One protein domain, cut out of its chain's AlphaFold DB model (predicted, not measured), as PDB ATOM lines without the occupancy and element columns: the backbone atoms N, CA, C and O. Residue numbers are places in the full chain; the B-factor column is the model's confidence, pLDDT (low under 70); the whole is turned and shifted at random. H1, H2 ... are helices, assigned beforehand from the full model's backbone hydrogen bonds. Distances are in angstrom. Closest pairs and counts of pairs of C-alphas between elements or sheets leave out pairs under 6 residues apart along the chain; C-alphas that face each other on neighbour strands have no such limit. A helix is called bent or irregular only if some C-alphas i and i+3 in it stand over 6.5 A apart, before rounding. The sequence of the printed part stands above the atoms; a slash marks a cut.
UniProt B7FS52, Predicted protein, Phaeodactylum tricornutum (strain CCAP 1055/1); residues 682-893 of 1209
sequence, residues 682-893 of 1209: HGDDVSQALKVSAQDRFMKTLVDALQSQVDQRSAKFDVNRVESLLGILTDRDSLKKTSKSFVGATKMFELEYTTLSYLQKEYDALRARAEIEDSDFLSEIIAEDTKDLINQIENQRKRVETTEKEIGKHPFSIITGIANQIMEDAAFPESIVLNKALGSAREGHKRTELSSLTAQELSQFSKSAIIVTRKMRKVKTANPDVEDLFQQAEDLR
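What this domain is: This is residues 682 to 893 of the 1209 residues of the protein "Predicted protein" of Phaeodactylum tricornutum (strain CCAP 1055/1) (UniProt B7FS52). A long helical hairpin, H3 and H4, reaches out as an arm from a head of helices, and residues 772 to 777 stick out at its tip. In the head the long helix H1 has H2 and H6 alongside parts of it and H7 crossing it; H5 packs between the arm's base and H6, and H8 is at the far end from the arm. The printed part has 212 residues with eight named helices, H1 to H8 in chain order, and no named strand; its class is all helix. It is loose, with a radius of gyration of the C-alphas of 24.3 A, and elongated, spanning 84 by 49 by 34 A.

Where its parts are: Find C-alpha 682 at (69.336, -52.615, -0.834); from there H1, residues 682 to 711, runs 43.3 A. H2 is residues 719 to 730, 16.2 A. H3, residues 732 to 770, runs 57.3 A to C-alpha 770 at (8.049, -68.537, 1.827), and H4, residues 776 to 807, runs 46.5 A. Next come H5, residues 811 to 824, 20.0 A, and H6, residues 830 to 841, 16.2 A. H7, residues 855 to 875, runs 29.2 A with a kink of 46 degrees near residue 869; it is only just irregular, C-alphas 866 and 869 being 6.7 A apart. H8, residues 881 to 891, 14.9 A, ends at C-alpha 891 at (71.009, -34.201, 13.099).

How they stand to each other: Begin at the hub, H3, which touches four helices. H3 and H4 form a hairpin at a shallow tilt of 18 degrees, opposite ways; their closest C-alphas, Glu 752 and Val 800, are 5.8 A apart. H2 and H3 touch only at the corner, at Ile 728 and Leu 735, 5.3 A. H3 touches H7 at a steep tilt of 47 degrees, closest at the C-alphas of Ser 739 and Ser 859, 5.5 A, and H5 at Thr 738 and Pro 811, 7.6 A. H7 touches H1 at a steep tilt of 55 degrees, with Asp 696 and Ala 865 closest, 4.8 A. H1 and H6 touch at a shallow tilt of 20 degrees, opposite ways, closest at Ala 694 and Ala 841, 4.9 A. H1 and H2 form a hairpin at a shallow tilt of 23 degrees. Every O i to N i+4 pair is within hydrogen-bond range in H1, H3, H5, H6 and H8, against 7 of 8 in H2, 26 of 28 in H4 and 12 of 17 in H7.

The domain as a whole: The C-alphas farthest apart, Asp 776 and Leu 892, are 83.9 A apart. The printed part has no cut; the link from H6 to H7 is long. Mean pLDDT of the printed part is 73.4; look for values under 70 in residues 682 to 694, 770 to 785 and 867 to 893, among others.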
ATOM      1  N   HIS A 682      69.845 -51.773  -1.941       57.47
ATOM      2  CA  HIS A 682      69.336 -52.615  -0.834       57.47
ATOM      3  C   HIS A 682      67.839 -52.394  -0.487       57.47
ATOM      4  O   HIS A 682      67.420 -52.561   0.663       57.47
ATOM      5  N   GLY A 683      67.024 -52.014  -1.474       52.25
ATOM      6  CA  GLY A 683      65.720 -51.359  -1.282       52.25
ATOM      7  C   GLY A 683      64.729 -51.989  -0.302       52.25
ATOM      8  O   GLY A 683      64.182 -51.264   0.529       52.25
ATOM      9  N   ASP A 684      64.499 -53.305  -0.346       59.03
ATOM     10  CA  ASP A 684      63.454 -53.946   0.473       59.03
ATOM     11  C   ASP A 684      63.709 -53.828   1.987       59.03
ATOM     12  O   ASP A 684      62.785 -53.527   2.748       59.03
ATOM     13  N   ASP A 685      64.952 -54.021   2.443       57.53
ATOM     14  CA  ASP A 685      65.294 -53.927   3.869       57.53
ATOM     15  C   ASP A 685      65.385 -52.463   4.337       57.53
ATOM     16  O   ASP A 685      64.908 -52.135   5.429       57.53
ATOM     17  N   VAL A 686      65.930 -51.556   3.512       55.72
ATOM     18  CA  VAL A 686      66.088 -50.134   3.879       55.72
ATOM     19  C   VAL A 686      64.749 -49.389   3.844       55.72
ATOM     20  O   VAL A 686      64.426 -48.675   4.793       55.72
ATOM     21  N   SER A 687      63.909 -49.610   2.827       59.09
ATOM     22  CA  SER A 687      62.551 -49.042   2.760       59.09
ATOM     23  C   SER A 687      61.681 -49.522   3.931       59.09
ATOM     24  O   SER A 687      60.935 -48.753   4.548       59.09
ATOM     25  N   GLN A 688      61.837 -50.789   4.323       62.19
ATOM     26  CA  GLN A 688      61.142 -51.344   5.477       62.19
ATOM     27  C   GLN A 688      61.668 -50.795   6.813       62.19
ATOM     28  O   GLN A 688      60.870 -50.613   7.737       62.19
ATOM     29  N   ALA A 689      62.964 -50.488   6.927       60.44
ATOM     30  CA  ALA A 689      63.525 -49.781   8.080       60.44
ATOM     31  C   ALA A 689      63.023 -48.327   8.160       60.44
ATOM     32  O   ALA A 689      62.577 -47.896   9.224       60.44
ATOM     33  N   LEU A 690      62.993 -47.607   7.032       58.78
ATOM     34  CA  LEU A 690      62.471 -46.240   6.911       58.78
ATOM     35  C   LEU A 690      61.017 -46.125   7.383       58.78
ATOM     36  O   LEU A 690      60.714 -45.319   8.265       58.78
ATOM     37  N   LYS A 691      60.121 -46.981   6.870       67.19
ATOM     38  CA  LYS A 691      58.703 -46.981   7.269       67.19
ATOM     39  C   LYS A 691      58.509 -47.338   8.749       67.19
ATOM     40  O   LYS A 691      57.611 -46.810   9.401       67.19
ATOM     41  N   VAL A 692      59.374 -48.189   9.305       67.88
ATOM     42  CA  VAL A 692      59.382 -48.534  10.737       67.88
ATOM     43  C   VAL A 692      59.921 -47.380  11.604       67.88
ATOM     44  O   VAL A 692      59.373 -47.143  12.677       67.88
ATOM     45  N   SER A 693      60.905 -46.609  11.125       66.31
ATOM     46  CA  SER A 693      61.411 -45.387  11.778       66.31
ATOM     47  C   SER A 693      60.390 -44.240  11.767       66.31
ATOM     48  O   SER A 693      60.167 -43.599  12.791       66.31
ATOM     49  N   ALA A 694      59.708 -43.992  10.643       69.38
ATOM     50  CA  ALA A 694      58.647 -42.980  10.569       69.38
ATOM     51  C   ALA A 694      57.503 -43.258  11.565       69.38
ATOM     52  O   ALA A 694      56.985 -42.343  12.201       69.38
ATOM     53  N   GLN A 695      57.161 -44.534  11.760       80.06
ATOM     54  CA  GLN A 695      56.130 -44.957  12.712       80.06
ATOM     55  C   GLN A 695      56.595 -44.874  14.177       80.06
ATOM     56  O   GLN A 695      55.782 -44.572  15.044       80.06
ATOM     57  N   ASP A 696      57.886 -45.068  14.463       77.12
ATOM     58  CA  ASP A 696      58.471 -44.819  15.791       77.12
ATOM     59  C   ASP A 696      58.503 -43.319  16.137       77.12
ATOM     60  O   ASP A 696      58.145 -42.927  17.248       77.12
ATOM     61  N   ARG A 697      58.843 -42.464  15.160       73.44
ATOM     62  CA  ARG A 697      58.807 -40.998  15.301       73.44
ATOM     63  C   ARG A 697      57.399 -40.482  15.584       73.44
ATOM     64  O   ARG A 697      57.229 -39.745  16.548       73.44
ATOM     65  N   PHE A 698      56.385 -40.940  14.846       86.44
ATOM     66  CA  PHE A 698      54.989 -40.593  15.142       86.44
ATOM     67  C   PHE A 698      54.574 -40.978  16.574       86.44
ATOM     68  O   PHE A 698      53.929 -40.186  17.257       86.44
ATOM     69  N   MET A 699      54.973 -42.161  17.063       86.12
ATOM     70  CA  MET A 699      54.669 -42.580  18.439       86.12
ATOM     71  C   MET A 699      55.326 -41.677  19.497       86.12
ATOM     72  O   MET A 699      54.716 -41.459  20.540       86.12
ATOM     73  N   LYS A 700      56.526 -41.136  19.235       82.38
ATOM     74  CA  LYS A 700      57.191 -40.148  20.107       82.38
ATOM     75  C   LYS A 700      56.453 -38.812  20.096       82.38
ATOM     76  O   LYS A 700      55.949 -38.415  21.136       82.38
ATOM     77  N   THR A 701      56.248 -38.216  18.918       82.38
ATOM     78  CA  THR A 701      55.518 -36.942  18.764       82.38
ATOM     79  C   THR A 701      54.116 -36.989  19.385       82.38
ATOM     80  O   THR A 701      53.655 -35.998  19.944       82.38
ATOM     81  N   LEU A 702      53.442 -38.144  19.339       86.94
ATOM     82  CA  LEU A 702      52.165 -38.357  20.023       86.94
ATOM     83  C   LEU A 702      52.296 -38.351  21.558       86.94
ATOM     84  O   LEU A 702      51.433 -37.797  22.229       86.94
ATOM     85  N   VAL A 703      53.348 -38.953  22.124       87.06
ATOM     86  CA  VAL A 703      53.631 -38.882  23.570       87.06
ATOM     87  C   VAL A 703      53.980 -37.452  23.981       87.06
ATOM     88  O   VAL A 703      53.419 -36.968  24.957       87.06
ATOM     89  N   ASP A 704      54.817 -36.758  23.211       83.00
ATOM     90  CA  ASP A 704      55.237 -35.380  23.495       83.00
ATOM     91  C   ASP A 704      54.031 -34.416  23.492       83.00
ATOM     92  O   ASP A 704      53.831 -33.650  24.436       83.00
ATOM     93  N   ALA A 705      53.149 -34.519  22.488       83.12
ATOM     94  CA  ALA A 705      51.923 -33.723  22.405       83.12
ATOM     95  C   ALA A 705      50.920 -34.030  23.537       83.12
ATOM     96  O   ALA A 705      50.228 -33.130  24.016       83.12
ATOM     97  N   LEU A 706      50.839 -35.287  23.995       84.50
ATOM     98  CA  LEU A 706      50.001 -35.671  25.138       84.50
ATOM     99  C   LEU A 706      50.598 -35.204  26.476       84.50
ATOM    100  O   LEU A 706      49.840 -34.813  27.362       84.50
ATOM    101  N   GLN A 707      51.927 -35.196  26.616       83.56
ATOM    102  CA  GLN A 707      52.617 -34.649  27.786       83.56
ATOM    103  C   GLN A 707      52.405 -33.132  27.883       83.56
ATOM    104  O   GLN A 707      52.032 -32.637  28.942       83.56
ATOM    105  N   SER A 708      52.521 -32.406  26.768       81.19
ATOM    106  CA  SER A 708      52.268 -30.959  26.714       81.19
ATOM    107  C   SER A 708      50.855 -30.589  27.206       81.19
ATOM    108  O   SER A 708      50.688 -29.657  27.993       81.19
ATOM    109  N   GLN A 709      49.827 -31.376  26.857       79.31
ATOM    110  CA  GLN A 709      48.454 -31.181  27.361       79.31
ATOM    111  C   GLN A 709      48.311 -31.417  28.882       79.31
ATOM    112  O   GLN A 709      47.459 -30.787  29.519       79.31
ATOM    113  N   VAL A 710      49.137 -32.293  29.473       80.00
ATOM    114  CA  VAL A 710      49.217 -32.519  30.931       80.00
ATOM    115  C   VAL A 710      49.927 -31.351  31.619       80.00
ATOM    116  O   VAL A 710      49.391 -30.794  32.579       80.00
ATOM    117  N   ASP A 711      51.082 -30.937  31.097       76.31
ATOM    118  CA  ASP A 711      51.922 -29.879  31.672       76.31
ATOM    119  C   ASP A 711      51.218 -28.514  31.650       76.31
ATOM    120  O   ASP A 711      51.225 -27.787  32.646       76.31
ATOM    121  N   GLN A 712      50.518 -28.200  30.554       71.50
ATOM    122  CA  GLN A 712      49.692 -26.993  30.417       71.50
ATOM    123  C   GLN A 712      48.383 -27.047  31.234       71.50
ATOM    124  O   GLN A 712      47.653 -26.058  31.279       71.50
ATOM    125  N   ARG A 713      48.059 -28.184  31.878       66.75
ATOM    126  CA  ARG A 713      46.797 -28.431  32.609       66.75
ATOM    127  C   ARG A 713      45.548 -28.055  31.803       66.75
ATOM    128  O   ARG A 713      44.633 -27.404  32.308       66.75
ATOM    129  N   SER A 714      45.522 -28.475  30.542       61.69
ATOM    130  CA  SER A 714      44.474 -28.133  29.579       61.69
ATOM    131  C   SER A 714      43.073 -28.476  30.096       61.69
ATOM    132  O   SER A 714      42.706 -29.645  30.212       61.69
ATOM    133  N   ALA A 715      42.244 -27.455  30.346       61.53
ATOM    134  CA  ALA A 715      40.862 -27.614  30.824       61.53
ATOM    135  C   ALA A 715      39.936 -28.356  29.832       61.53
ATOM    136  O   ALA A 715      38.792 -28.671  30.156       61.53
ATOM    137  N   LYS A 716      40.435 -28.634  28.621       65.88
ATOM    138  CA  LYS A 716      39.770 -29.373  27.542       65.88
ATOM    139  C   LYS A 716      39.821 -30.899  27.746       65.88
ATOM    140  O   LYS A 716      39.023 -31.609  27.137       65.88
ATOM    141  N   PHE A 717      40.709 -31.403  28.614       73.69
ATOM    142  CA  PHE A 717      40.928 -32.836  28.849       73.69
ATOM    143  C   PHE A 717      41.010 -33.198  30.346       73.69
ATOM    144  O   PHE A 717      41.430 -32.407  31.185       73.69
ATOM    145  N   ASP A 718      40.643 -34.436  30.696       77.94
ATOM    146  CA  ASP A 718      40.860 -34.987  32.043       77.94
ATOM    147  C   ASP A 718      42.330 -35.402  32.201       77.94
ATOM    148  O   ASP A 718      42.744 -36.462  31.724       77.94
ATOM    149  N   VAL A 719      43.113 -34.548  32.863       76.31
ATOM    150  CA  VAL A 719      44.570 -34.692  33.030       76.31
ATOM    151  C   VAL A 719      44.958 -36.064  33.596       76.31
ATOM    152  O   VAL A 719      45.820 -36.726  33.025       76.31
ATOM    153  N   ASN A 720      44.270 -36.554  34.635       78.31
ATOM    154  CA  ASN A 720      44.571 -37.854  35.264       78.31
ATOM    155  C   ASN A 720      44.365 -39.021  34.283       78.31
ATOM    156  O   ASN A 720      45.060 -40.042  34.322       78.31
ATOM    157  N   ARG A 721      43.378 -38.884  33.390       80.44
ATOM    158  CA  ARG A 721      43.063 -39.865  32.351       80.44
ATOM    159  C   ARG A 721      44.053 -39.799  31.190       80.44
ATOM    160  O   ARG A 721      44.380 -40.853  30.651       80.44
ATOM    161  N   VAL A 722      44.553 -38.616  30.828       82.19
ATOM    162  CA  VAL A 722      45.643 -38.467  29.844       82.19
ATOM    163  C   VAL A 722      46.938 -39.068  30.395       82.19
ATOM    164  O   VAL A 722      47.523 -39.922  29.737       82.19
ATOM    165  N   GLU A 723      47.325 -38.732  31.626       82.94
ATOM    166  CA  GLU A 723      48.493 -39.282  32.331       82.94
ATOM    167  C   GLU A 723      48.444 -40.824  32.414       82.94
ATOM    168  O   GLU A 723      49.400 -41.517  32.056       82.94
ATOM    169  N   SER A 724      47.277 -41.383  32.760       82.19
ATOM    170  CA  SER A 724      47.043 -42.838  32.778       82.19
ATOM    171  C   SER A 724      47.196 -43.507  31.402       82.19
ATOM    172  O   SER A 724      47.590 -44.671  31.321       82.19
ATOM    173  N   LEU A 725      46.873 -42.803  30.312       87.00
ATOM    174  CA  LEU A 725      47.055 -43.292  28.938       87.00
ATOM    175  C   LEU A 725      48.504 -43.114  28.461       87.00
ATOM    176  O   LEU A 725      49.019 -43.987  27.763       87.00
ATOM    177  N   LEU A 726      49.178 -42.042  28.883       85.56
ATOM    178  CA  LEU A 726      50.589 -41.778  28.603       85.56
ATOM    179  C   LEU A 726      51.477 -42.893  29.173       85.56
ATOM    180  O   LEU A 726      52.335 -43.411  28.462       85.56
ATOM    181  N   GLY A 727      51.192 -43.365  30.393       82.25
ATOM    182  CA  GLY A 727      51.858 -44.532  30.991       82.25
ATOM    183  C   GLY A 727      51.730 -45.832  30.174       82.25
ATOM    184  O   GLY A 727      52.624 -46.675  30.205       82.25
ATOM    185  N   ILE A 728      50.654 -45.994  29.391       85.94
ATOM    186  CA  ILE A 728      50.464 -47.145  28.487       85.94
ATOM    187  C   ILE A 728      51.263 -46.980  27.183       85.94
ATOM    188  O   ILE A 728      51.590 -47.981  26.544       85.94
ATOM    189  N   LEU A 729      51.569 -45.744  26.777       83.88
ATOM    190  CA  LEU A 729      52.395 -45.448  25.604       83.88
ATOM    191  C   LEU A 729      53.897 -45.515  25.914       83.88
ATOM    192  O   LEU A 729      54.664 -45.959  25.060       83.88
ATOM    193  N   THR A 730      54.309 -45.120  27.123       82.88
ATOM    194  CA  THR A 730      55.717 -45.108  27.551       82.88
ATOM    195  C   THR A 730      56.214 -46.469  28.051       82.88
ATOM    196  O   THR A 730      57.341 -46.848  27.720       82.88
ATOM    197  N   ASP A 731      55.407 -47.262  28.775       84.19
ATOM    198  CA  ASP A 731      55.796 -48.638  29.119       84.19
ATOM    199  C   ASP A 731      55.627 -49.599  27.934       84.19
ATOM    200  O   ASP A 731      54.526 -49.903  27.460       84.19
ATOM    201  N   ARG A 732      56.753 -50.180  27.516       79.38
ATOM    202  CA  ARG A 732      56.846 -51.129  26.410       79.38
ATOM    203  C   ARG A 732      55.993 -52.383  26.602       79.38
ATOM    204  O   ARG A 732      55.446 -52.881  25.612       79.38
ATOM    205  N   ASP A 733      55.911 -52.945  27.808       80.56
ATOM    206  CA  ASP A 733      55.170 -54.196  28.018       80.56
ATOM    207  C   ASP A 733      53.659 -53.960  28.179       80.56
ATOM    208  O   ASP A 733      52.862 -54.744  27.648       80.56
ATOM    209  N   SER A 734      53.247 -52.827  28.753       83.62
ATOM    210  CA  SER A 734      51.861 -52.342  28.716       83.62
ATOM    211  C   SER A 734      51.404 -52.012  27.295       83.62
ATOM    212  O   SER A 734      50.358 -52.512  26.878       83.62
ATOM    213  N   LEU A 735      52.199 -51.288  26.497       83.88
ATOM    214  CA  LEU A 735      51.900 -51.001  25.087       83.88
ATOM    215  C   LEU A 735      51.681 -52.294  24.279       83.88
ATOM    216  O   LEU A 735      50.707 -52.446  23.536       83.88
ATOM    217  N   LYS A 736      52.566 -53.274  24.480       81.19
ATOM    218  CA  LYS A 736      52.545 -54.610  23.860       81.19
ATOM    219  C   LYS A 736      51.345 -55.456  24.297       81.19
ATOM    220  O   LYS A 736      50.772 -56.169  23.469       81.19
ATOM    221  N   LYS A 737      50.948 -55.384  25.570       84.56
ATOM    222  CA  LYS A 737      49.756 -56.053  26.120       84.56
ATOM    223  C   LYS A 737      48.473 -55.426  25.564       84.56
ATOM    224  O   LYS A 737      47.623 -56.150  25.046       84.56
ATOM    225  N   THR A 738      48.382 -54.100  25.576       85.50
ATOM    226  CA  THR A 738      47.254 -53.314  25.051       85.50
ATOM    227  C   THR A 738      47.078 -53.511  23.543       85.50
ATOM    228  O   THR A 738      45.969 -53.778  23.085       85.50
ATOM    229  N   SER A 739      48.164 -53.504  22.761       86.31
ATOM    230  CA  SER A 739      48.100 -53.743  21.310       86.31
ATOM    231  C   SER A 739      47.645 -55.166  20.954       86.31
ATOM    232  O   SER A 739      46.879 -55.349  20.006       86.31
ATOM    233  N   LYS A 740      48.028 -56.181  21.746       83.38
ATOM    234  CA  LYS A 740      47.473 -57.543  21.619       83.38
ATOM    235  C   LYS A 740      45.988 -57.605  21.981       83.38
ATOM    236  O   LYS A 740      45.234 -58.259  21.266       83.38
ATOM    237  N   SER A 741      45.587 -56.940  23.065       87.12
ATOM    238  CA  SER A 741      44.194 -56.891  23.528       87.12
ATOM    239  C   SER A 741      43.275 -56.299  22.459       87.12
ATOM    240  O   SER A 741      42.269 -56.914  22.110       87.12
ATOM    241  N   PHE A 742      43.679 -55.174  21.855       87.06
ATOM    242  CA  PHE A 742      42.932 -54.529  20.774       87.06
ATOM    243  C   PHE A 742      42.689 -55.473  19.593       87.06
ATOM    244  O   PHE A 742      41.549 -55.682  19.197       87.06
ATOM    245  N   VAL A 743      43.748 -56.113  19.080       83.38
ATOM    246  CA  VAL A 743      43.652 -57.050  17.943       83.38
ATOM    247  C   VAL A 743      42.778 -58.266  18.265       83.38
ATOM    248  O   VAL A 743      42.115 -58.787  17.371       83.38
ATOM    249  N   GLY A 744      42.756 -58.719  19.522       77.56
ATOM    250  CA  GLY A 744      41.825 -59.753  19.976       77.56
ATOM    251  C   GLY A 744      40.369 -59.295  19.879       77.56
ATOM    252  O   GLY A 744      39.554 -59.987  19.272       77.56
ATOM    253  N   ALA A 745      40.062 -58.109  20.409       82.00
ATOM    254  CA  ALA A 745      38.721 -57.530  20.366       82.00
ATOM    255  C   ALA A 745      38.246 -57.261  18.925       82.00
ATOM    256  O   ALA A 745      37.146 -57.674  18.566       82.00
ATOM    257  N   THR A 746      39.085 -56.662  18.069       82.06
ATOM    258  CA  THR A 746      38.747 -56.418  16.653       82.06
ATOM    259  C   THR A 746      38.397 -57.716  15.923       82.06
ATOM    260  O   THR A 746      37.388 -57.763  15.230       82.06
ATOM    261  N   LYS A 747      39.157 -58.799  16.136       80.69
ATOM    262  CA  LYS A 747      38.862 -60.104  15.519       80.69
ATOM    263  C   LYS A 747      37.587 -60.760  16.042       80.69
ATOM    264  O   LYS A 747      36.900 -61.428  15.277       80.69
ATOM    265  N   MET A 748      37.258 -60.580  17.321       80.75
ATOM    266  CA  MET A 748      35.966 -61.025  17.857       80.75
ATOM    267  C   MET A 748      34.812 -60.273  17.189       80.75
ATOM    268  O   MET A 748      33.863 -60.903  16.731       80.75
ATOM    269  N   PHE A 749      34.936 -58.953  17.035       83.88
ATOM    270  CA  PHE A 749      33.950 -58.134  16.331       83.88
ATOM    271  C   PHE A 749      33.820 -58.495  14.842       83.88
ATOM    272  O   PHE A 749      32.707 -58.589  14.343       83.88
ATOM    273  N   GLU A 750      34.919 -58.783  14.136       81.25
ATOM    274  CA  GLU A 750      34.890 -59.285  12.748       81.25
ATOM    275  C   GLU A 750      34.141 -60.628  12.624       81.25
ATOM    276  O   GLU A 750      33.393 -60.845  11.664       81.25
ATOM    277  N   LEU A 751      34.306 -61.531  13.600       78.25
ATOM    278  CA  LEU A 751      33.635 -62.834  13.637       78.25
ATOM    279  C   LEU A 751      32.136 -62.712  13.941       78.25
ATOM    280  O   LEU A 751      31.322 -63.306  13.231       78.25
ATOM    281  N   GLU A 752      31.752 -61.925  14.948       84.44
ATOM    282  CA  GLU A 752      30.341 -61.637  15.249       84.44
ATOM    283  C   GLU A 752      29.679 -60.868  14.093       84.44
ATOM    284  O   GLU A 752      28.592 -61.238  13.648       84.44
ATOM    285  N   TYR A 753      30.409 -59.899  13.532       84.62
ATOM    286  CA  TYR A 753      30.218 -59.237  12.239       84.62
ATOM    287  C   TYR A 753      29.728 -60.207  11.154       84.62
ATOM    288  O   TYR A 753      28.605 -60.162  10.642       84.62
ATOM    289  N   THR A 754      30.627 -61.126  10.807       82.25
ATOM    290  CA  THR A 754      30.437 -62.109   9.737       82.25
ATOM    291  C   THR A 754      29.289 -63.072  10.050       82.25
ATOM    292  O   THR A 754      28.523 -63.422   9.154       82.25
ATOM    293  N   THR A 755      29.118 -63.447  11.321       81.38
ATOM    294  CA  THR A 755      28.021 -64.313  11.783       81.38
ATOM    295  C   THR A 755      26.658 -63.636  11.604       81.38
ATOM    296  O   THR A 755      25.729 -64.260  11.096       81.38
ATOM    297  N   LEU A 756      26.536 -62.349  11.945       84.50
ATOM    298  CA  LEU A 756      25.312 -61.575  11.727       84.50
ATOM    299  C   LEU A 756      24.976 -61.465  10.229       84.50
ATOM    300  O   LEU A 756      23.833 -61.702   9.843       84.50
ATOM    301  N   SER A 757      25.974 -61.188   9.378       84.44
ATOM    302  CA  SER A 757      25.790 -61.129   7.917       84.44
ATOM    303  C   SER A 757      25.419 -62.486   7.297       84.44
ATOM    304  O   SER A 757      24.693 -62.525   6.303       84.44
ATOM    305  N   TYR A 758      25.898 -63.598   7.866       87.00
ATOM    306  CA  TYR A 758      25.503 -64.946   7.450       87.00
ATOM    307  C   TYR A 758      24.021 -65.209   7.760       87.00
ATOM    308  O   TYR A 758      23.258 -65.510   6.843       87.00
ATOM    309  N   LEU A 759      23.596 -65.009   9.015       85.00
ATOM    310  CA  LEU A 759      22.210 -65.262   9.436       85.00
ATOM    311  C   LEU A 759      21.201 -64.381   8.683       85.00
ATOM    312  O   LEU A 759      20.121 -64.845   8.335       85.00
ATOM    313  N   GLN A 760      21.559 -63.129   8.376       85.56
ATOM    314  CA  GLN A 760      20.733 -62.242   7.546       85.56
ATOM    315  C   GLN A 760      20.491 -62.818   6.141       85.56
ATOM    316  O   GLN A 760      19.351 -62.865   5.691       85.56
ATOM    317  N   LYS A 761      21.532 -63.339   5.477       84.56
ATOM    318  CA  LYS A 761      21.402 -63.979   4.153       84.56
ATOM    319  C   LYS A 761      20.590 -65.273   4.203       84.56
ATOM    320  O   LYS A 761      19.875 -65.578   3.253       84.56
ATOM    321  N   GLU A 762      20.708 -66.031   5.289       84.69
ATOM    322  CA  GLU A 762      19.933 -67.255   5.515       84.69
ATOM    323  C   GLU A 762      18.440 -66.937   5.723       84.69
ATOM    324  O   GLU A 762      17.580 -67.598   5.141       84.69
ATOM    325  N   TYR A 763      18.135 -65.850   6.441       83.69
ATOM    326  CA  TYR A 763      16.780 -65.319   6.611       83.69
ATOM    327  C   TYR A 763      16.183 -64.808   5.296       83.69
ATOM    328  O   TYR A 763      15.068 -65.198   4.948       83.69
ATOM    329  N   ASP A 764      16.926 -64.007   4.527       79.88
ATOM    330  CA  ASP A 764      16.473 -63.520   3.219       79.88
ATOM    331  C   ASP A 764      16.207 -64.690   2.247       79.88
ATOM    332  O   ASP A 764      15.226 -64.675   1.501       79.88
ATOM    333  N   ALA A 765      17.027 -65.747   2.295       79.88
ATOM    334  CA  ALA A 765      16.852 -66.950   1.480       79.88
ATOM    335  C   ALA A 765      15.652 -67.821   1.907       79.88
ATOM    336  O   ALA A 765      14.996 -68.407   1.044       79.88
ATOM    337  N   LEU A 766      15.349 -67.915   3.207       76.00
ATOM    338  CA  LEU A 766      14.152 -68.602   3.710       76.00
ATOM    339  C   LEU A 766      12.880 -67.817   3.382       76.00
ATOM    340  O   LEU A 766      11.922 -68.386   2.858       76.00
ATOM    341  N   ARG A 767      12.901 -66.497   3.584       74.31
ATOM    342  CA  ARG A 767      11.807 -65.601   3.204       74.31
ATOM    343  C   ARG A 767      11.495 -65.687   1.706       74.31
ATOM    344  O   ARG A 767      10.332 -65.817   1.336       74.31
ATOM    345  N   ALA A 768      12.517 -65.695   0.852       72.31
ATOM    346  CA  ALA A 768      12.342 -65.839  -0.593       72.31
ATOM    347  C   ALA A 768      11.735 -67.194  -1.018       72.31
ATOM    348  O   ALA A 768      11.211 -67.291  -2.123       72.31
ATOM    349  N   ARG A 769      11.778 -68.236  -0.171       70.44
ATOM    350  CA  ARG A 769      11.037 -69.496  -0.389       70.44
ATOM    351  C   ARG A 769       9.594 -69.406   0.108       70.44
ATOM    352  O   ARG A 769       8.691 -69.870  -0.578       70.44
ATOM    353  N   ALA A 770       9.379 -68.768   1.259       64.81
ATOM    354  CA  ALA A 770       8.049 -68.537   1.827       64.81
ATOM    355  C   ALA A 770       7.124 -67.752   0.877       64.81
ATOM    356  O   ALA A 770       5.923 -67.987   0.847       64.81
ATOM    357  N   GLU A 771       7.687 -66.849   0.068       64.44
ATOM    358  CA  GLU A 771       6.959 -66.061  -0.938       64.44
ATOM    359  C   GLU A 771       6.660 -66.847  -2.252       64.44
ATOM    360  O   GLU A 771       6.139 -66.261  -3.199       64.44
ATOM    361  N   ILE A 772       6.972 -68.157  -2.332       65.06
ATOM    362  CA  ILE A 772       6.837 -68.996  -3.550       65.06
ATOM    363  C   ILE A 772       5.918 -70.229  -3.374       65.06
ATOM    364  O   ILE A 772       5.320 -70.670  -4.358       65.06
ATOM    365  N   GLU A 773       5.787 -70.805  -2.173       58.47
ATOM    366  CA  GLU A 773       5.091 -72.093  -1.963       58.47
ATOM    367  C   GLU A 773       3.722 -71.951  -1.265       58.47
ATOM    368  O   GLU A 773       3.618 -71.803  -0.049       58.47
ATOM    369  N   ASP A 774       2.651 -72.056  -2.058       52.22
ATOM    370  CA  ASP A 774       1.247 -71.846  -1.665       52.22
ATOM    371  C   ASP A 774       0.654 -73.095  -0.954       52.22
ATOM    372  O   ASP A 774      -0.187 -73.818  -1.496       52.22
ATOM    373  N   SER A 775       1.186 -73.436   0.231       56.94
ATOM    374  CA  SER A 775       0.872 -74.681   0.960       56.94
ATOM    375  C   SER A 775       0.788 -74.506   2.486       56.94
ATOM    376  O   SER A 775       1.809 -74.346   3.157       56.94
ATOM    377  N   ASP A 776      -0.425 -74.639   3.043       58.00
ATOM    378  CA  ASP A 776      -0.738 -74.449   4.476       58.00
ATOM    379  C   ASP A 776       0.148 -75.253   5.451       58.00
ATOM    380  O   ASP A 776       0.409 -74.814   6.567       58.00
ATOM    381  N   PHE A 777       0.620 -76.441   5.055       55.91
ATOM    382  CA  PHE A 777       1.456 -77.289   5.917       55.91
ATOM    383  C   PHE A 777       2.931 -76.854   5.941       55.91
ATOM    384  O   PHE A 777       3.631 -77.080   6.926       55.91
ATOM    385  N   LEU A 778       3.421 -76.236   4.861       54.72
ATOM    386  CA  LEU A 778       4.796 -75.737   4.791       54.72
ATOM    387  C   LEU A 778       4.910 -74.343   5.408       54.72
ATOM    388  O   LEU A 778       5.905 -74.061   6.072       54.72
ATOM    389  N   SER A 779       3.885 -73.498   5.264       59.88
ATOM    390  CA  SER A 779       3.869 -72.157   5.855       59.88
ATOM    391  C   SER A 779       3.936 -72.173   7.388       59.88
ATOM    392  O   SER A 779       4.591 -71.305   7.962       59.88
ATOM    393  N   GLU A 780       3.348 -73.171   8.057       62.19
ATOM    394  CA  GLU A 780       3.396 -73.299   9.522       62.19
ATOM    395  C   GLU A 780       4.809 -73.670  10.028       62.19
ATOM    396  O   GLU A 780       5.324 -73.024  10.942       62.19
ATOM    397  N   ILE A 781       5.490 -74.617   9.366       61.03
ATOM    398  CA  ILE A 781       6.884 -75.002   9.671       61.03
ATOM    399  C   ILE A 781       7.845 -73.842   9.369       61.03
ATOM    400  O   ILE A 781       8.667 -73.470  10.206       61.03
ATOM    401  N   ILE A 782       7.706 -73.219   8.193       62.94
ATOM    402  CA  ILE A 782       8.535 -72.078   7.784       62.94
ATOM    403  C   ILE A 782       8.342 -70.897   8.745       62.94
ATOM    404  O   ILE A 782       9.311 -70.196   9.037       62.94
ATOM    405  N   ALA A 783       7.136 -70.671   9.279       64.31
ATOM    406  CA  ALA A 783       6.891 -69.623  10.269       64.31
ATOM    407  C   ALA A 783       7.602 -69.881  11.612       64.31
ATOM    408  O   ALA A 783       8.037 -68.918  12.251       64.31
ATOM    409  N   GLU A 784       7.755 -71.139  12.036       68.88
ATOM    410  CA  GLU A 784       8.500 -71.495  13.249       68.88
ATOM    411  C   GLU A 784      10.020 -71.342  13.045       68.88
ATOM    412  O   GLU A 784      10.655 -70.590  13.790       68.88
ATOM    413  N   ASP A 785      10.583 -71.905  11.967       68.75
ATOM    414  CA  ASP A 785      12.006 -71.753  11.609       68.75
ATOM    415  C   ASP A 785      12.405 -70.275  11.419       68.75
ATOM    416  O   ASP A 785      13.427 -69.807  11.931       68.75
ATOM    417  N   THR A 786      11.570 -69.494  10.721       72.00
ATOM    418  CA  THR A 786      11.805 -68.056  10.479       72.00
ATOM    419  C   THR A 786      11.832 -67.265  11.787       72.00
ATOM    420  O   THR A 786      12.635 -66.342  11.943       72.00
ATOM    421  N   LYS A 787      10.973 -67.617  12.748       77.94
ATOM    422  CA  LYS A 787      10.882 -66.957  14.055       77.94
ATOM    423  C   LYS A 787      12.112 -67.238  14.916       77.94
ATOM    424  O   LYS A 787      12.630 -66.313  15.546       77.94
ATOM    425  N   ASP A 788      12.624 -68.465  14.897       79.38
ATOM    426  CA  ASP A 788      13.854 -68.800  15.613       79.38
ATOM    427  C   ASP A 788      15.102 -68.199  14.954       79.38
ATOM    428  O   ASP A 788      16.011 -67.746  15.656       79.38
ATOM    429  N   LEU A 789      15.125 -68.060  13.626       82.12
ATOM    430  CA  LEU A 789      16.203 -67.343  12.945       82.12
ATOM    431  C   LEU A 789      16.177 -65.827  13.228       82.12
ATOM    432  O   LEU A 789      17.233 -65.235  13.455       82.12
ATOM    433  N   ILE A 790      14.995 -65.202  13.332       80.94
ATOM    434  CA  ILE A 790      14.853 -63.813  13.818       80.94
ATOM    435  C   ILE A 790      15.409 -63.676  15.246       80.94
ATOM    436  O   ILE A 790      16.186 -62.756  15.515       80.94
ATOM    437  N   ASN A 791      15.080 -64.609  16.149       82.81
ATOM    438  CA  ASN A 791      15.626 -64.632  17.513       82.81
ATOM    439  C   ASN A 791      17.163 -64.740  17.508       82.81
ATOM    440  O   ASN A 791      17.838 -64.076  18.301       82.81
ATOM    441  N   GLN A 792      17.742 -65.549  16.617       85.00
ATOM    442  CA  GLN A 792      19.196 -65.653  16.466       85.00
ATOM    443  C   GLN A 792      19.814 -64.348  15.940       85.00
ATOM    444  O   GLN A 792      20.799 -63.879  16.515       85.00
ATOM    445  N   ILE A 793      19.217 -63.716  14.925       86.38
ATOM    446  CA  ILE A 793      19.670 -62.427  14.372       86.38
ATOM    447  C   ILE A 793      19.639 -61.326  15.439       86.38
ATOM    448  O   ILE A 793      20.636 -60.620  15.601       86.38
ATOM    449  N   GLU A 794      18.557 -61.194  16.215       85.56
ATOM    450  CA  GLU A 794      18.505 -60.228  17.323       85.56
ATOM    451  C   GLU A 794      19.606 -60.477  18.361       85.56
ATOM    452  O   GLU A 794      20.242 -59.532  18.832       85.56
ATOM    453  N   ASN A 795      19.839 -61.738  18.730       84.44
ATOM    454  CA  ASN A 795      20.827 -62.084  19.746       84.44
ATOM    455  C   ASN A 795      22.271 -61.869  19.265       84.44
ATOM    456  O   ASN A 795      23.090 -61.387  20.049       84.44
ATOM    457  N   GLN A 796      22.592 -62.133  17.992       88.44
ATOM    458  CA  GLN A 796      23.905 -61.765  17.445       88.44
ATOM    459  C   GLN A 796      24.041 -60.246  17.267       88.44
ATOM    460  O   GLN A 796      25.096 -59.703  17.573       88.44
ATOM    461  N   ARG A 797      22.982 -59.526  16.869       88.50
ATOM    462  CA  ARG A 797      23.010 -58.055  16.768       88.50
ATOM    463  C   ARG A 797      23.312 -57.401  18.116       88.50
ATOM    464  O   ARG A 797      24.167 -56.524  18.186       88.50
ATOM    465  N   LYS A 798      22.687 -57.888  19.195       86.75
ATOM    466  CA  LYS A 798      22.966 -57.441  20.571       86.75
ATOM    467  C   LYS A 798      24.428 -57.705  20.978       86.75
ATOM    468  O   LYS A 798      25.009 -56.882  21.682       86.75
ATOM    469  N   ARG A 799      25.040 -58.807  20.520       83.25
ATOM    470  CA  ARG A 799      26.466 -59.116  20.757       83.25
ATOM    471  C   ARG A 799      27.400 -58.187  19.988       83.25
ATOM    472  O   ARG A 799      28.202 -57.521  20.629       83.25
ATOM    473  N   VAL A 800      27.200 -58.036  18.676       84.75
ATOM    474  CA  VAL A 800      27.936 -57.084  17.823       84.75
ATOM    475  C   VAL A 800      27.919 -55.680  18.438       84.75
ATOM    476  O   VAL A 800      28.976 -55.097  18.662       84.75
ATOM    477  N   GLU A 801      26.739 -55.181  18.820       86.00
ATOM    478  CA  GLU A 801      26.580 -53.897  19.516       86.00
ATOM    479  C   GLU A 801      27.295 -53.819  20.876       86.00
ATOM    480  O   GLU A 801      27.607 -52.725  21.345       86.00
ATOM    481  N   THR A 802      27.493 -54.943  21.562       85.44
ATOM    482  CA  THR A 802      28.175 -54.993  22.864       85.44
ATOM    483  C   THR A 802      29.684 -54.946  22.662       85.44
ATOM    484  O   THR A 802      30.350 -54.085  23.234       85.44
ATOM    485  N   THR A 803      30.205 -55.786  21.769       82.81
ATOM    486  CA  THR A 803      31.620 -55.844  21.394       82.81
ATOM    487  C   THR A 803      32.086 -54.521  20.767       82.81
ATOM    488  O   THR A 803      33.172 -54.037  21.082       82.81
ATOM    489  N   GLU A 804      31.243 -53.854  19.973       84.69
ATOM    490  CA  GLU A 804      31.482 -52.494  19.461       84.69
ATOM    491  C   GLU A 804      31.639 -51.467  20.598       84.69
ATOM    492  O   GLU A 804      32.609 -50.703  20.635       84.69
ATOM    493  N   LYS A 805      30.733 -51.496  21.587       84.88
ATOM    494  CA  LYS A 805      30.777 -50.629  22.780       84.88
ATOM    495  C   LYS A 805      31.958 -50.950  23.706       84.88
ATOM    496  O   LYS A 805      32.345 -50.086  24.493       84.88
ATOM    497  N   GLU A 806      32.545 -52.144  23.632       82.62
ATOM    498  CA  GLU A 806      33.797 -52.492  24.319       82.62
ATOM    499  C   GLU A 806      35.035 -52.015  23.545       82.62
ATOM    500  O   GLU A 806      35.925 -51.407  24.143       82.62
ATOM    501  N   ILE A 807      35.066 -52.170  22.216       84.50
ATOM    502  CA  ILE A 807      36.129 -51.622  21.356       84.50
ATOM    503  C   ILE A 807      36.192 -50.094  21.474       84.50
ATOM    504  O   ILE A 807      37.283 -49.540  21.619       84.50
ATOM    505  N   GLY A 808      35.050 -49.400  21.504       80.94
ATOM    506  CA  GLY A 808      34.991 -47.947  21.707       80.94
ATOM    507  C   GLY A 808      35.573 -47.475  23.050       80.94
ATOM    508  O   GLY A 808      36.073 -46.357  23.145       80.94
ATOM    509  N   LYS A 809      35.579 -48.335  24.079       85.12
ATOM    510  CA  LYS A 809      36.168 -48.059  25.405       85.12
ATOM    511  C   LYS A 809      37.651 -48.435  25.509       85.12
ATOM    512  O   LYS A 809      38.270 -48.166  26.537       85.12
ATOM    513  N   HIS A 810      38.229 -49.075  24.494       89.00
ATOM    514  CA  HIS A 810      39.614 -49.535  24.545       89.00
ATOM    515  C   HIS A 810      40.605 -48.348  24.570       89.00
ATOM    516  O   HIS A 810      40.390 -47.380  23.837       89.00
ATOM    517  N   PRO A 811      41.727 -48.406  25.326       87.38
ATOM    518  CA  PRO A 811      42.688 -47.302  25.432       87.38
ATOM    519  C   PRO A 811      43.139 -46.705  24.093       87.38
ATOM    520  O   PRO A 811      43.160 -45.491  23.945       87.38
ATOM    521  N   PHE A 812      43.424 -47.538  23.084       88.75
ATOM    522  CA  PHE A 812      43.788 -47.057  21.742       88.75
ATOM    523  C   PHE A 812      42.674 -46.262  21.045       88.75
ATOM    524  O   PHE A 812      42.978 -45.280  20.377       88.75
ATOM    525  N   SER A 813      41.404 -46.626  21.226       87.56
ATOM    526  CA  SER A 813      40.262 -45.876  20.683       87.56
ATOM    527  C   SER A 813      40.157 -44.491  21.331       87.56
ATOM    528  O   SER A 813      39.941 -43.498  20.642       87.56
ATOM    529  N   ILE A 814      40.408 -44.413  22.642       87.25
ATOM    530  CA  ILE A 814      40.413 -43.156  23.406       87.25
ATOM    531  C   ILE A 814      41.602 -42.270  22.998       87.25
ATOM    532  O   ILE A 814      41.402 -41.098  22.692       87.25
ATOM    533  N   ILE A 815      42.818 -42.828  22.934       87.94
ATOM    534  CA  ILE A 815      44.031 -42.109  22.499       87.94
ATOM    535  C   ILE A 815      43.868 -41.589  21.068       87.94
ATOM    536  O   ILE A 815      44.246 -40.458  20.789       87.94
ATOM    537  N   THR A 816      43.255 -42.373  20.176       88.38
ATOM    538  CA  THR A 816      42.966 -41.948  18.795       88.38
ATOM    539  C   THR A 816      42.023 -40.743  18.757       88.38
ATOM    540  O   THR A 816      42.279 -39.798  18.019       88.38
ATOM    541  N   GLY A 817      40.963 -40.745  19.573       86.31
ATOM    542  CA  GLY A 817      40.048 -39.604  19.682       86.31
ATOM    543  C   GLY A 817      40.747 -38.329  20.162       86.31
ATOM    544  O   GLY A 817      40.580 -37.280  19.550       86.31
ATOM    545  N   ILE A 818      41.587 -38.438  21.199       85.56
ATOM    546  CA  ILE A 818      42.374 -37.309  21.723       85.56
ATOM    547  C   ILE A 818      43.389 -36.818  20.677       85.56
ATOM    548  O   ILE A 818      43.491 -35.620  20.442       85.56
ATOM    549  N   ALA A 819      44.095 -37.728  19.996       85.62
ATOM    550  CA  ALA A 819      45.059 -37.383  18.950       85.62
ATOM    551  C   ALA A 819      44.404 -36.622  17.786       85.62
ATOM    552  O   ALA A 819      44.948 -35.620  17.334       85.62
ATOM    553  N   ASN A 820      43.220 -37.054  17.335       89.06
ATOM    554  CA  ASN A 820      42.465 -36.342  16.301       89.06
ATOM    555  C   ASN A 820      42.029 -34.949  16.781       89.06
ATOM    556  O   ASN A 820      42.244 -33.978  16.067       89.06
ATOM    557  N   GLN A 821      41.542 -34.816  18.020       84.88
ATOM    558  CA  GLN A 821      41.192 -33.510  18.598       84.88
ATOM    559  C   GLN A 821      42.393 -32.560  18.749       84.88
ATOM    560  O   GLN A 821      42.212 -31.351  18.654       84.88
ATOM    561  N   ILE A 822      43.608 -33.081  18.960       82.50
ATOM    562  CA  ILE A 822      44.852 -32.293  18.957       82.50
ATOM    563  C   ILE A 822      45.255 -31.901  17.525       82.50
ATOM    564  O   ILE A 822      45.721 -30.790  17.306       82.50
ATOM    565  N   MET A 823      45.063 -32.782  16.537       83.25
ATOM    566  CA  MET A 823      45.366 -32.499  15.123       83.25
ATOM    567  C   MET A 823      44.361 -31.551  14.449       83.25
ATOM    568  O   MET A 823      44.723 -30.910  13.465       83.25
ATOM    569  N   GLU A 824      43.134 -31.457  14.966       82.88
ATOM    570  CA  GLU A 824      42.090 -30.512  14.535       82.88
ATOM    571  C   GLU A 824      42.239 -29.114  15.177       82.88
ATOM    572  O   GLU A 824      41.680 -28.141  14.669       82.88
ATOM    573  N   ASP A 825      42.984 -28.987  16.283       78.94
ATOM    574  CA  ASP A 825      43.126 -27.728  17.022       78.94
ATOM    575  C   ASP A 825      44.257 -26.851  16.464       78.94
ATOM    576  O   ASP A 825      45.392 -26.861  16.942       78.94
ATOM    577  N   ALA A 826      43.926 -26.058  15.443       63.94
ATOM    578  CA  ALA A 826      44.859 -25.153  14.768       63.94
ATOM    579  C   ALA A 826      45.471 -24.055  15.669       63.94
ATOM    580  O   ALA A 826      46.394 -23.367  15.235       63.94
ATOM    581  N   ALA A 827      44.991 -23.876  16.908       61.91
ATOM    582  CA  ALA A 827      45.612 -22.984  17.889       61.91
ATOM    583  C   ALA A 827      46.773 -23.642  18.666       61.91
ATOM    584  O   ALA A 827      47.512 -22.943  19.359       61.91
ATOM    585  N   PHE A 828      46.943 -24.966  18.564       71.19
ATOM    586  CA  PHE A 828      47.970 -25.728  19.274       71.19
ATOM    587  C   PHE A 828      49.193 -25.972  18.363       71.19
ATOM    588  O   PHE A 828      49.038 -26.645  17.338       71.19
ATOM    589  N   PRO A 829      50.405 -25.466  18.676       67.50
ATOM    590  CA  PRO A 829      51.578 -25.571  17.793       67.50
ATOM    591  C   PRO A 829      51.936 -27.007  17.379       67.50
ATOM    592  O   PRO A 829      52.284 -27.278  16.227       67.50
ATOM    593  N   GLU A 830      51.793 -27.956  18.303       75.38
ATOM    594  CA  GLU A 830      52.103 -29.367  18.099       75.38
ATOM    595  C   GLU A 830      51.137 -30.056  17.119       75.38
ATOM    596  O   GLU A 830      51.475 -31.114  16.585       75.38
ATOM    597  N   SER A 831      49.976 -29.457  16.808       75.94
ATOM    598  CA  SER A 831      49.041 -29.967  15.790       75.94
ATOM    599  C   SER A 831      49.713 -30.092  14.417       75.94
ATOM    600  O   SER A 831      49.555 -31.109  13.736       75.94
ATOM    601  N   ILE A 832      50.531 -29.107  14.029       70.75
ATOM    602  CA  ILE A 832      51.262 -29.079  12.755       70.75
ATOM    603  C   ILE A 832      52.319 -30.190  12.733       70.75
ATOM    604  O   ILE A 832      52.449 -30.920  11.747       70.75
ATOM    605  N   VAL A 833      53.047 -30.356  13.842       73.25
ATOM    606  CA  VAL A 833      54.107 -31.364  13.989       73.25
ATOM    607  C   VAL A 833      53.522 -32.779  13.953       73.25
ATOM    608  O   VAL A 833      54.034 -33.640  13.234       73.25
ATOM    609  N   LEU A 834      52.412 -33.013  14.660       78.88
ATOM    610  CA  LEU A 834      51.739 -34.308  14.739       78.88
ATOM    611  C   LEU A 834      51.085 -34.702  13.402       78.88
ATOM    612  O   LEU A 834      51.248 -35.843  12.965       78.88
ATOM    613  N   ASN A 835      50.445 -33.757  12.700       79.38
ATOM    614  CA  ASN A 835      49.935 -33.972  11.340       79.38
ATOM    615  C   ASN A 835      51.068 -34.306  10.347       79.38
ATOM    616  O   ASN A 835      50.954 -35.257   9.570       79.38
ATOM    617  N   LYS A 836      52.193 -33.574  10.397       74.81
ATOM    618  CA  LYS A 836      53.377 -33.826   9.552       74.81
ATOM    619  C   LYS A 836      53.969 -35.217   9.821       74.81
ATOM    620  O   LYS A 836      54.226 -35.962   8.876       74.81
ATOM    621  N   ALA A 837      54.101 -35.606  11.092       77.06
ATOM    622  CA  ALA A 837      54.570 -36.933  11.492       77.06
ATOM    623  C   ALA A 837      53.618 -38.062  11.047       77.06
ATOM    624  O   ALA A 837      54.079 -39.104  10.575       77.06
ATOM    625  N   LEU A 838      52.296 -37.856  11.137       82.31
ATOM    626  CA  LEU A 838      51.294 -38.810  10.647       82.31
ATOM    627  C   LEU A 838      51.363 -38.977   9.121       82.31
ATOM    628  O   LEU A 838      51.266 -40.099   8.623       82.31
ATOM    629  N   GLY A 839      51.589 -37.884   8.385       75.31
ATOM    630  CA  GLY A 839      51.846 -37.910   6.944       75.31
ATOM    631  C   GLY A 839      53.035 -38.808   6.588       75.31
ATOM    632  O   GLY A 839      52.876 -39.756   5.819       75.31
ATOM    633  N   SER A 840      54.192 -38.586   7.222       71.62
ATOM    634  CA  SER A 840      55.393 -39.414   7.024       71.62
ATOM    635  C   SER A 840      55.194 -40.884   7.428       71.62
ATOM    636  O   SER A 840      55.697 -41.788   6.763       71.62
ATOM    637  N   ALA A 841      54.422 -41.171   8.482       77.94
ATOM    638  CA  ALA A 841      54.111 -42.544   8.903       77.94
ATOM    639  C   ALA A 841      53.206 -43.316   7.910       77.94
ATOM    640  O   ALA A 841      53.160 -44.557   7.945       77.94
ATOM    641  N   ARG A 842      52.502 -42.590   7.025       78.00
ATOM    642  CA  ARG A 842      51.515 -43.085   6.045       78.00
ATOM    643  C   ARG A 842      52.037 -43.231   4.611       78.00
ATOM    644  O   ARG A 842      51.279 -43.681   3.749       78.00
ATOM    645  N   GLU A 843      53.291 -42.892   4.321       61.91
ATOM    646  CA  GLU A 843      53.791 -42.873   2.938       61.91
ATOM    647  C   GLU A 843      53.608 -44.221   2.204       61.91
ATOM    648  O   GLU A 843      53.755 -45.314   2.771       61.91
ATOM    649  N   GLY A 844      53.195 -44.129   0.935       54.25
ATOM    650  CA  GLY A 844      52.768 -45.250   0.087       54.25
ATOM    651  C   GLY A 844      51.248 -45.483  -0.008       54.25
ATOM    652  O   GLY A 844      50.827 -46.311  -0.811       54.25
ATOM    653  N   HIS A 845      50.413 -44.772   0.760       50.19
ATOM    654  CA  HIS A 845      48.944 -44.869   0.677       50.19
ATOM    655  C   HIS A 845      48.330 -43.761  -0.205       50.19
ATOM    656  O   HIS A 845      48.927 -42.702  -0.408       50.19
ATOM    657  N   LYS A 846      47.139 -44.002  -0.779       42.16
ATOM    658  CA  LYS A 846      46.471 -43.049  -1.690       42.16
ATOM    659  C   LYS A 846      45.947 -41.823  -0.931       42.16
ATOM    660  O   LYS A 846      45.386 -41.953   0.150       42.16
ATOM    661  N   ARG A 847      46.052 -40.635  -1.545       42.78
ATOM    662  CA  ARG A 847      45.723 -39.326  -0.931       42.78
ATOM    663  C   ARG A 847      44.258 -39.113  -0.490       42.78
ATOM    664  O   ARG A 847      43.969 -38.087   0.109       42.78
ATOM    665  N   THR A 848      43.338 -40.030  -0.784       42.84
ATOM    666  CA  THR A 848      41.879 -39.818  -0.684       42.84
ATOM    667  C   THR A 848      41.229 -40.216   0.651       42.84
ATOM    668  O   THR A 848      40.022 -40.059   0.783       42.84
ATOM    669  N   GLU A 849      41.985 -40.724   1.629       48.03
ATOM    670  CA  GLU A 849      41.450 -41.309   2.882       48.03
ATOM    671  C   GLU A 849      42.027 -40.648   4.159       48.03
ATOM    672  O   GLU A 849      42.008 -41.224   5.241       48.03
ATOM    673  N   LEU A 850      42.623 -39.456   4.040       52.97
ATOM    674  CA  LEU A 850      43.730 -39.044   4.916       52.97
ATOM    675  C   LEU A 850      43.398 -38.185   6.156       52.97
ATOM    676  O   LEU A 850      44.328 -37.840   6.883       52.97
ATOM    677  N   SER A 851      42.138 -37.833   6.423       60.19
ATOM    678  CA  SER A 851      41.799 -36.743   7.364       60.19
ATOM    679  C   SER A 851      41.931 -37.043   8.864       60.19
ATOM    680  O   SER A 851      41.998 -36.098   9.640       60.19
ATOM    681  N   SER A 852      41.967 -38.303   9.307       76.06
ATOM    682  CA  SER A 852      42.061 -38.637  10.741       76.06
ATOM    683  C   SER A 852      42.825 -39.935  10.998       76.06
ATOM    684  O   SER A 852      42.879 -40.810  10.136       76.06
ATOM    685  N   LEU A 853      43.449 -40.063  12.173       86.38
ATOM    686  CA  LEU A 853      44.079 -41.297  12.655       86.38
ATOM    687  C   LEU A 853      43.006 -42.324  13.039       86.38
ATOM    688  O   LEU A 853      41.985 -41.972  13.636       86.38
ATOM    689  N   THR A 854      43.276 -43.606  12.785       87.50
ATOM    690  CA  THR A 854      42.456 -44.726  13.269       87.50
ATOM    691  C   THR A 854      43.133 -45.519  14.395       87.50
ATOM    692  O   THR A 854      44.356 -45.663  14.461       87.50
ATOM    693  N   ALA A 855      42.327 -46.147  15.257       85.06
ATOM    694  CA  ALA A 855      42.836 -47.010  16.328       85.06
ATOM    695  C   ALA A 855      43.520 -48.290  15.798       85.06
ATOM    696  O   ALA A 855      44.363 -48.878  16.482       85.06
ATOM    697  N   GLN A 856      43.205 -48.707  14.563       83.69
ATOM    698  CA  GLN A 856      43.915 -49.781  13.866       83.69
ATOM    699  C   GLN A 856      45.325 -49.346  13.441       83.69
ATOM    700  O   GLN A 856      46.273 -50.087  13.701       83.69
ATOM    701  N   GLU A 857      45.493 -48.138  12.895       85.62
ATOM    702  CA  GLU A 857      46.813 -47.565  12.596       85.62
ATOM    703  C   GLU A 857      47.645 -47.361  13.861       85.62
ATOM    704  O   GLU A 857      48.785 -47.813  13.907       85.62
ATOM    705  N   LEU A 858      47.075 -46.804  14.935       87.25
ATOM    706  CA  LEU A 858      47.767 -46.689  16.226       87.25
ATOM    707  C   LEU A 858      48.200 -48.072  16.760       87.25
ATOM    708  O   LEU A 858      49.308 -48.255  17.278       87.25
ATOM    709  N   SER A 859      47.362 -49.097  16.563       86.62
ATOM    710  CA  SER A 859      47.716 -50.488  16.853       86.62
ATOM    711  C   SER A 859      48.798 -51.044  15.918       86.62
ATOM    712  O   SER A 859      49.519 -51.960  16.310       86.62
ATOM    713  N   GLN A 860      48.941 -50.549  14.691       83.44
ATOM    714  CA  GLN A 860      49.987 -50.949  13.749       83.44
ATOM    715  C   GLN A 860      51.316 -50.247  14.054       83.44
ATOM    716  O   GLN A 860      52.334 -50.924  14.189       83.44
ATOM    717  N   PHE A 861      51.308 -48.929  14.255       86.38
ATOM    718  CA  PHE A 861      52.490 -48.122  14.558       86.38
ATOM    719  C   PHE A 861      53.135 -48.551  15.883       86.38
ATOM    720  O   PHE A 861      54.341 -48.785  15.933       86.38
ATOM    721  N   SER A 862      52.332 -48.818  16.922       82.94
ATOM    722  CA  SER A 862      52.829 -49.392  18.184       82.94
ATOM    723  C   SER A 862      53.484 -50.775  18.013       82.94
ATOM    724  O   SER A 862      54.494 -51.059  18.657       82.94
ATOM    725  N   LYS A 863      52.982 -51.639  17.112       79.31
ATOM    726  CA  LYS A 863      53.653 -52.913  16.773       79.31
ATOM    727  C   LYS A 863      54.981 -52.667  16.059       79.31
ATOM    728  O   LYS A 863      55.961 -53.328  16.403       79.31
ATOM    729  N   SER A 864      55.025 -51.735  15.104       72.06
ATOM    730  CA  SER A 864      56.253 -51.341  14.405       72.06
ATOM    731  C   SER A 864      57.311 -50.841  15.389       72.06
ATOM    732  O   SER A 864      58.397 -51.416  15.415       72.06
ATOM    733  N   ALA A 865      56.973 -49.896  16.276       68.00
ATOM    734  CA  ALA A 865      57.853 -49.371  17.329       68.00
ATOM    735  C   ALA A 865      58.448 -50.490  18.214       68.00
ATOM    736  O   ALA A 865      59.661 -50.594  18.407       68.00
ATOM    737  N   ILE A 866      57.617 -51.439  18.667       72.12
ATOM    738  CA  ILE A 866      58.070 -52.606  19.448       72.12
ATOM    739  C   ILE A 866      59.057 -53.496  18.658       72.12
ATOM    740  O   ILE A 866      59.928 -54.132  19.270       72.12
ATOM    741  N   ILE A 867      58.933 -53.541  17.325       65.38
ATOM    742  CA  ILE A 867      59.766 -54.322  16.395       65.38
ATOM    743  C   ILE A 867      61.065 -53.589  16.004       65.38
ATOM    744  O   ILE A 867      62.061 -54.289  15.778       65.38
ATOM    745  N   VAL A 868      61.102 -52.242  15.999       59.84
ATOM    746  CA  VAL A 868      62.292 -51.397  15.710       59.84
ATOM    747  C   VAL A 868      63.534 -52.001  16.357       59.84
ATOM    748  O   VAL A 868      64.464 -52.418  15.670       59.84
ATOM    749  N   THR A 869      63.513 -52.181  17.683       56.72
ATOM    750  CA  THR A 869      64.681 -52.618  18.470       56.72
ATOM    751  C   THR A 869      65.229 -53.994  18.084       56.72
ATOM    752  O   THR A 869      66.334 -54.341  18.498       56.72
ATOM    753  N   ARG A 870      64.470 -54.814  17.342       56.81
ATOM    754  CA  ARG A 870      64.870 -56.170  16.932       56.81
ATOM    755  C   ARG A 870      65.184 -56.284  15.437       56.81
ATOM    756  O   ARG A 870      65.980 -57.151  15.085       56.81
ATOM    757  N   LYS A 871      64.615 -55.420  14.585       54.34
ATOM    758  CA  LYS A 871      65.023 -55.286  13.175       54.34
ATOM    759  C   LYS A 871      66.238 -54.374  13.013       54.34
ATOM    760  O   LYS A 871      67.207 -54.825  12.416       54.34
ATOM    761  N   MET A 872      66.269 -53.205  13.657       52.78
ATOM    762  CA  MET A 872      67.451 -52.327  13.665       52.78
ATOM    763  C   MET A 872      68.692 -53.081  14.161       52.78
ATOM    764  O   MET A 872      69.729 -53.027  13.525       52.78
ATOM    765  N   ARG A 873      68.588 -53.922  15.206       52.94
ATOM    766  CA  ARG A 873      69.718 -54.769  15.652       52.94
ATOM    767  C   ARG A 873      70.234 -55.767  14.599       52.94
ATOM    768  O   ARG A 873      71.398 -56.150  14.688       52.94
ATOM    769  N   LYS A 874      69.411 -56.187  13.628       51.78
ATOM    770  CA  LYS A 874      69.864 -56.974  12.466       51.78
ATOM    771  C   LYS A 874      70.489 -56.088  11.388       51.78
ATOM    772  O   LYS A 874      71.532 -56.454  10.868       51.78
ATOM    773  N   VAL A 875      69.907 -54.922  11.104       51.53
ATOM    774  CA  VAL A 875      70.485 -53.943  10.164       51.53
ATOM    775  C   VAL A 875      71.865 -53.483  10.657       51.53
ATOM    776  O   VAL A 875      72.835 -53.642   9.929       51.53
ATOM    777  N   LYS A 876      72.007 -53.113  11.939       48.19
ATOM    778  CA  LYS A 876      73.286 -52.794  12.614       48.19
ATOM    779  C   LYS A 876      74.364 -53.877  12.530       48.19
ATOM    780  O   LYS A 876      75.532 -53.575  12.739       48.19
ATOM    781  N   THR A 877      73.987 -55.139  12.313       51.84
ATOM    782  CA  THR A 877      74.938 -56.257  12.148       51.84
ATOM    783  C   THR A 877      75.150 -56.661  10.687       51.84
ATOM    784  O   THR A 877      75.956 -57.550  10.432       51.84
ATOM    785  N   ALA A 878      74.470 -56.003   9.743       50.50
ATOM    786  CA  ALA A 878      74.631 -56.177   8.300       50.50
ATOM    787  C   ALA A 878      75.307 -54.960   7.635       50.50
ATOM    788  O   ALA A 878      76.219 -55.153   6.843       50.50
ATOM    789  N   ASN A 879      74.900 -53.737   7.998       53.78
ATOM    790  CA  ASN A 879      75.505 -52.461   7.603       53.78
ATOM    791  C   ASN A 879      75.441 -51.487   8.802       53.78
ATOM    792  O   ASN A 879      74.351 -50.993   9.110       53.78
ATOM    793  N   PRO A 880      76.558 -51.207   9.502       52.97
ATOM    794  CA  PRO A 880      76.565 -50.250  10.613       52.97
ATOM    795  C   PRO A 880      76.332 -48.809  10.131       52.97
ATOM    796  O   PRO A 880      75.607 -48.060  10.783       52.97
ATOM    797  N   ASP A 881      76.870 -48.467   8.958       53.75
ATOM    798  CA  ASP A 881      76.902 -47.106   8.409       53.75
ATOM    799  C   ASP A 881      75.506 -46.542   8.107       53.75
ATOM    800  O   ASP A 881      75.310 -45.333   8.115       53.75
ATOM    801  N   VAL A 882      74.503 -47.398   7.876       53.81
ATOM    802  CA  VAL A 882      73.144 -46.966   7.502       53.81
ATOM    803  C   VAL A 882      72.431 -46.245   8.647       53.81
ATOM    804  O   VAL A 882      71.739 -45.262   8.397       53.81
ATOM    805  N   GLU A 883      72.583 -46.687   9.903       49.28
ATOM    806  CA  GLU A 883      71.967 -45.958  11.027       49.28
ATOM    807  C   GLU A 883      72.760 -44.693  11.381       49.28
ATOM    808  O   GLU A 883      72.156 -43.713  11.802       49.28
ATOM    809  N   ASP A 884      74.075 -44.681  11.141       53.06
ATOM    810  CA  ASP A 884      74.911 -43.493  11.343       53.06
ATOM    811  C   ASP A 884      74.601 -42.415  10.287       53.06
ATOM    812  O   ASP A 884      74.356 -41.270  10.646       53.06
ATOM    813  N   LEU A 885      74.453 -42.787   9.008       52.72
ATOM    814  CA  LEU A 885      73.967 -41.904   7.937       52.72
ATOM    815  C   LEU A 885      72.553 -41.369   8.216       52.72
ATOM    816  O   LEU A 885      72.285 -40.198   7.960       52.72
ATOM    817  N   PHE A 886      71.640 -42.186   8.759       52.06
ATOM    818  CA  PHE A 886      70.302 -41.703   9.125       52.06
ATOM    819  C   PHE A 886      70.303 -40.792  10.353       52.06
ATOM    820  O   PHE A 886      69.554 -39.817  10.359       52.06
ATOM    821  N   GLN A 887      71.133 -41.064  11.364       52.09
ATOM    822  CA  GLN A 887      71.287 -40.164  12.507       52.09
ATOM    823  C   GLN A 887      71.929 -38.845  12.060       52.09
ATOM    824  O   GLN A 887      71.391 -37.788  12.358       52.09
ATOM    825  N   GLN A 888      72.980 -38.894  11.235       51.97
ATOM    826  CA  GLN A 888      73.588 -37.716  10.614       51.97
ATOM    827  C   GLN A 888      72.574 -36.927   9.771       51.97
ATOM    828  O   GLN A 888      72.529 -35.711   9.887       51.97
ATOM    829  N   ALA A 889      71.704 -37.570   8.983       48.19
ATOM    830  CA  ALA A 889      70.644 -36.883   8.231       48.19
ATOM    831  C   ALA A 889      69.558 -36.248   9.128       48.19
ATOM    832  O   ALA A 889      68.968 -35.228   8.766       48.19
ATOM    833  N   GLU A 890      69.279 -36.844  10.290       47.69
ATOM    834  CA  GLU A 890      68.338 -36.320  11.287       47.69
ATOM    835  C   GLU A 890      68.942 -35.235  12.195       47.69
ATOM    836  O   GLU A 890      68.205 -34.364  12.665       47.69
ATOM    837  N   ASP A 891      70.257 -35.240  12.392       46.72
ATOM    838  CA  ASP A 891      71.009 -34.201  13.099       46.72
ATOM    839  C   ASP A 891      71.329 -33.022  12.154       46.72
ATOM    840  O   ASP A 891      71.242 -31.863  12.551       46.72
ATOM    841  N   LEU A 892      71.547 -33.289  10.857       50.28
ATOM    842  CA  LEU A 892      71.597 -32.312   9.752       50.28
ATOM    843  C   LEU A 892      70.196 -31.809   9.336       50.28
ATOM    844  O   LEU A 892      69.966 -31.418   8.183       50.28
ATOM    845  N   ARG A 893      69.241 -31.738  10.275       51.12
ATOM    846  CA  ARG A 893      68.006 -30.950  10.117       51.12
ATOM    847  C   ARG A 893      68.316 -29.455  10.233       51.12
ATOM    848  O   ARG A 893      67.879 -28.769  11.147       51.12
TER     849      ARG A 893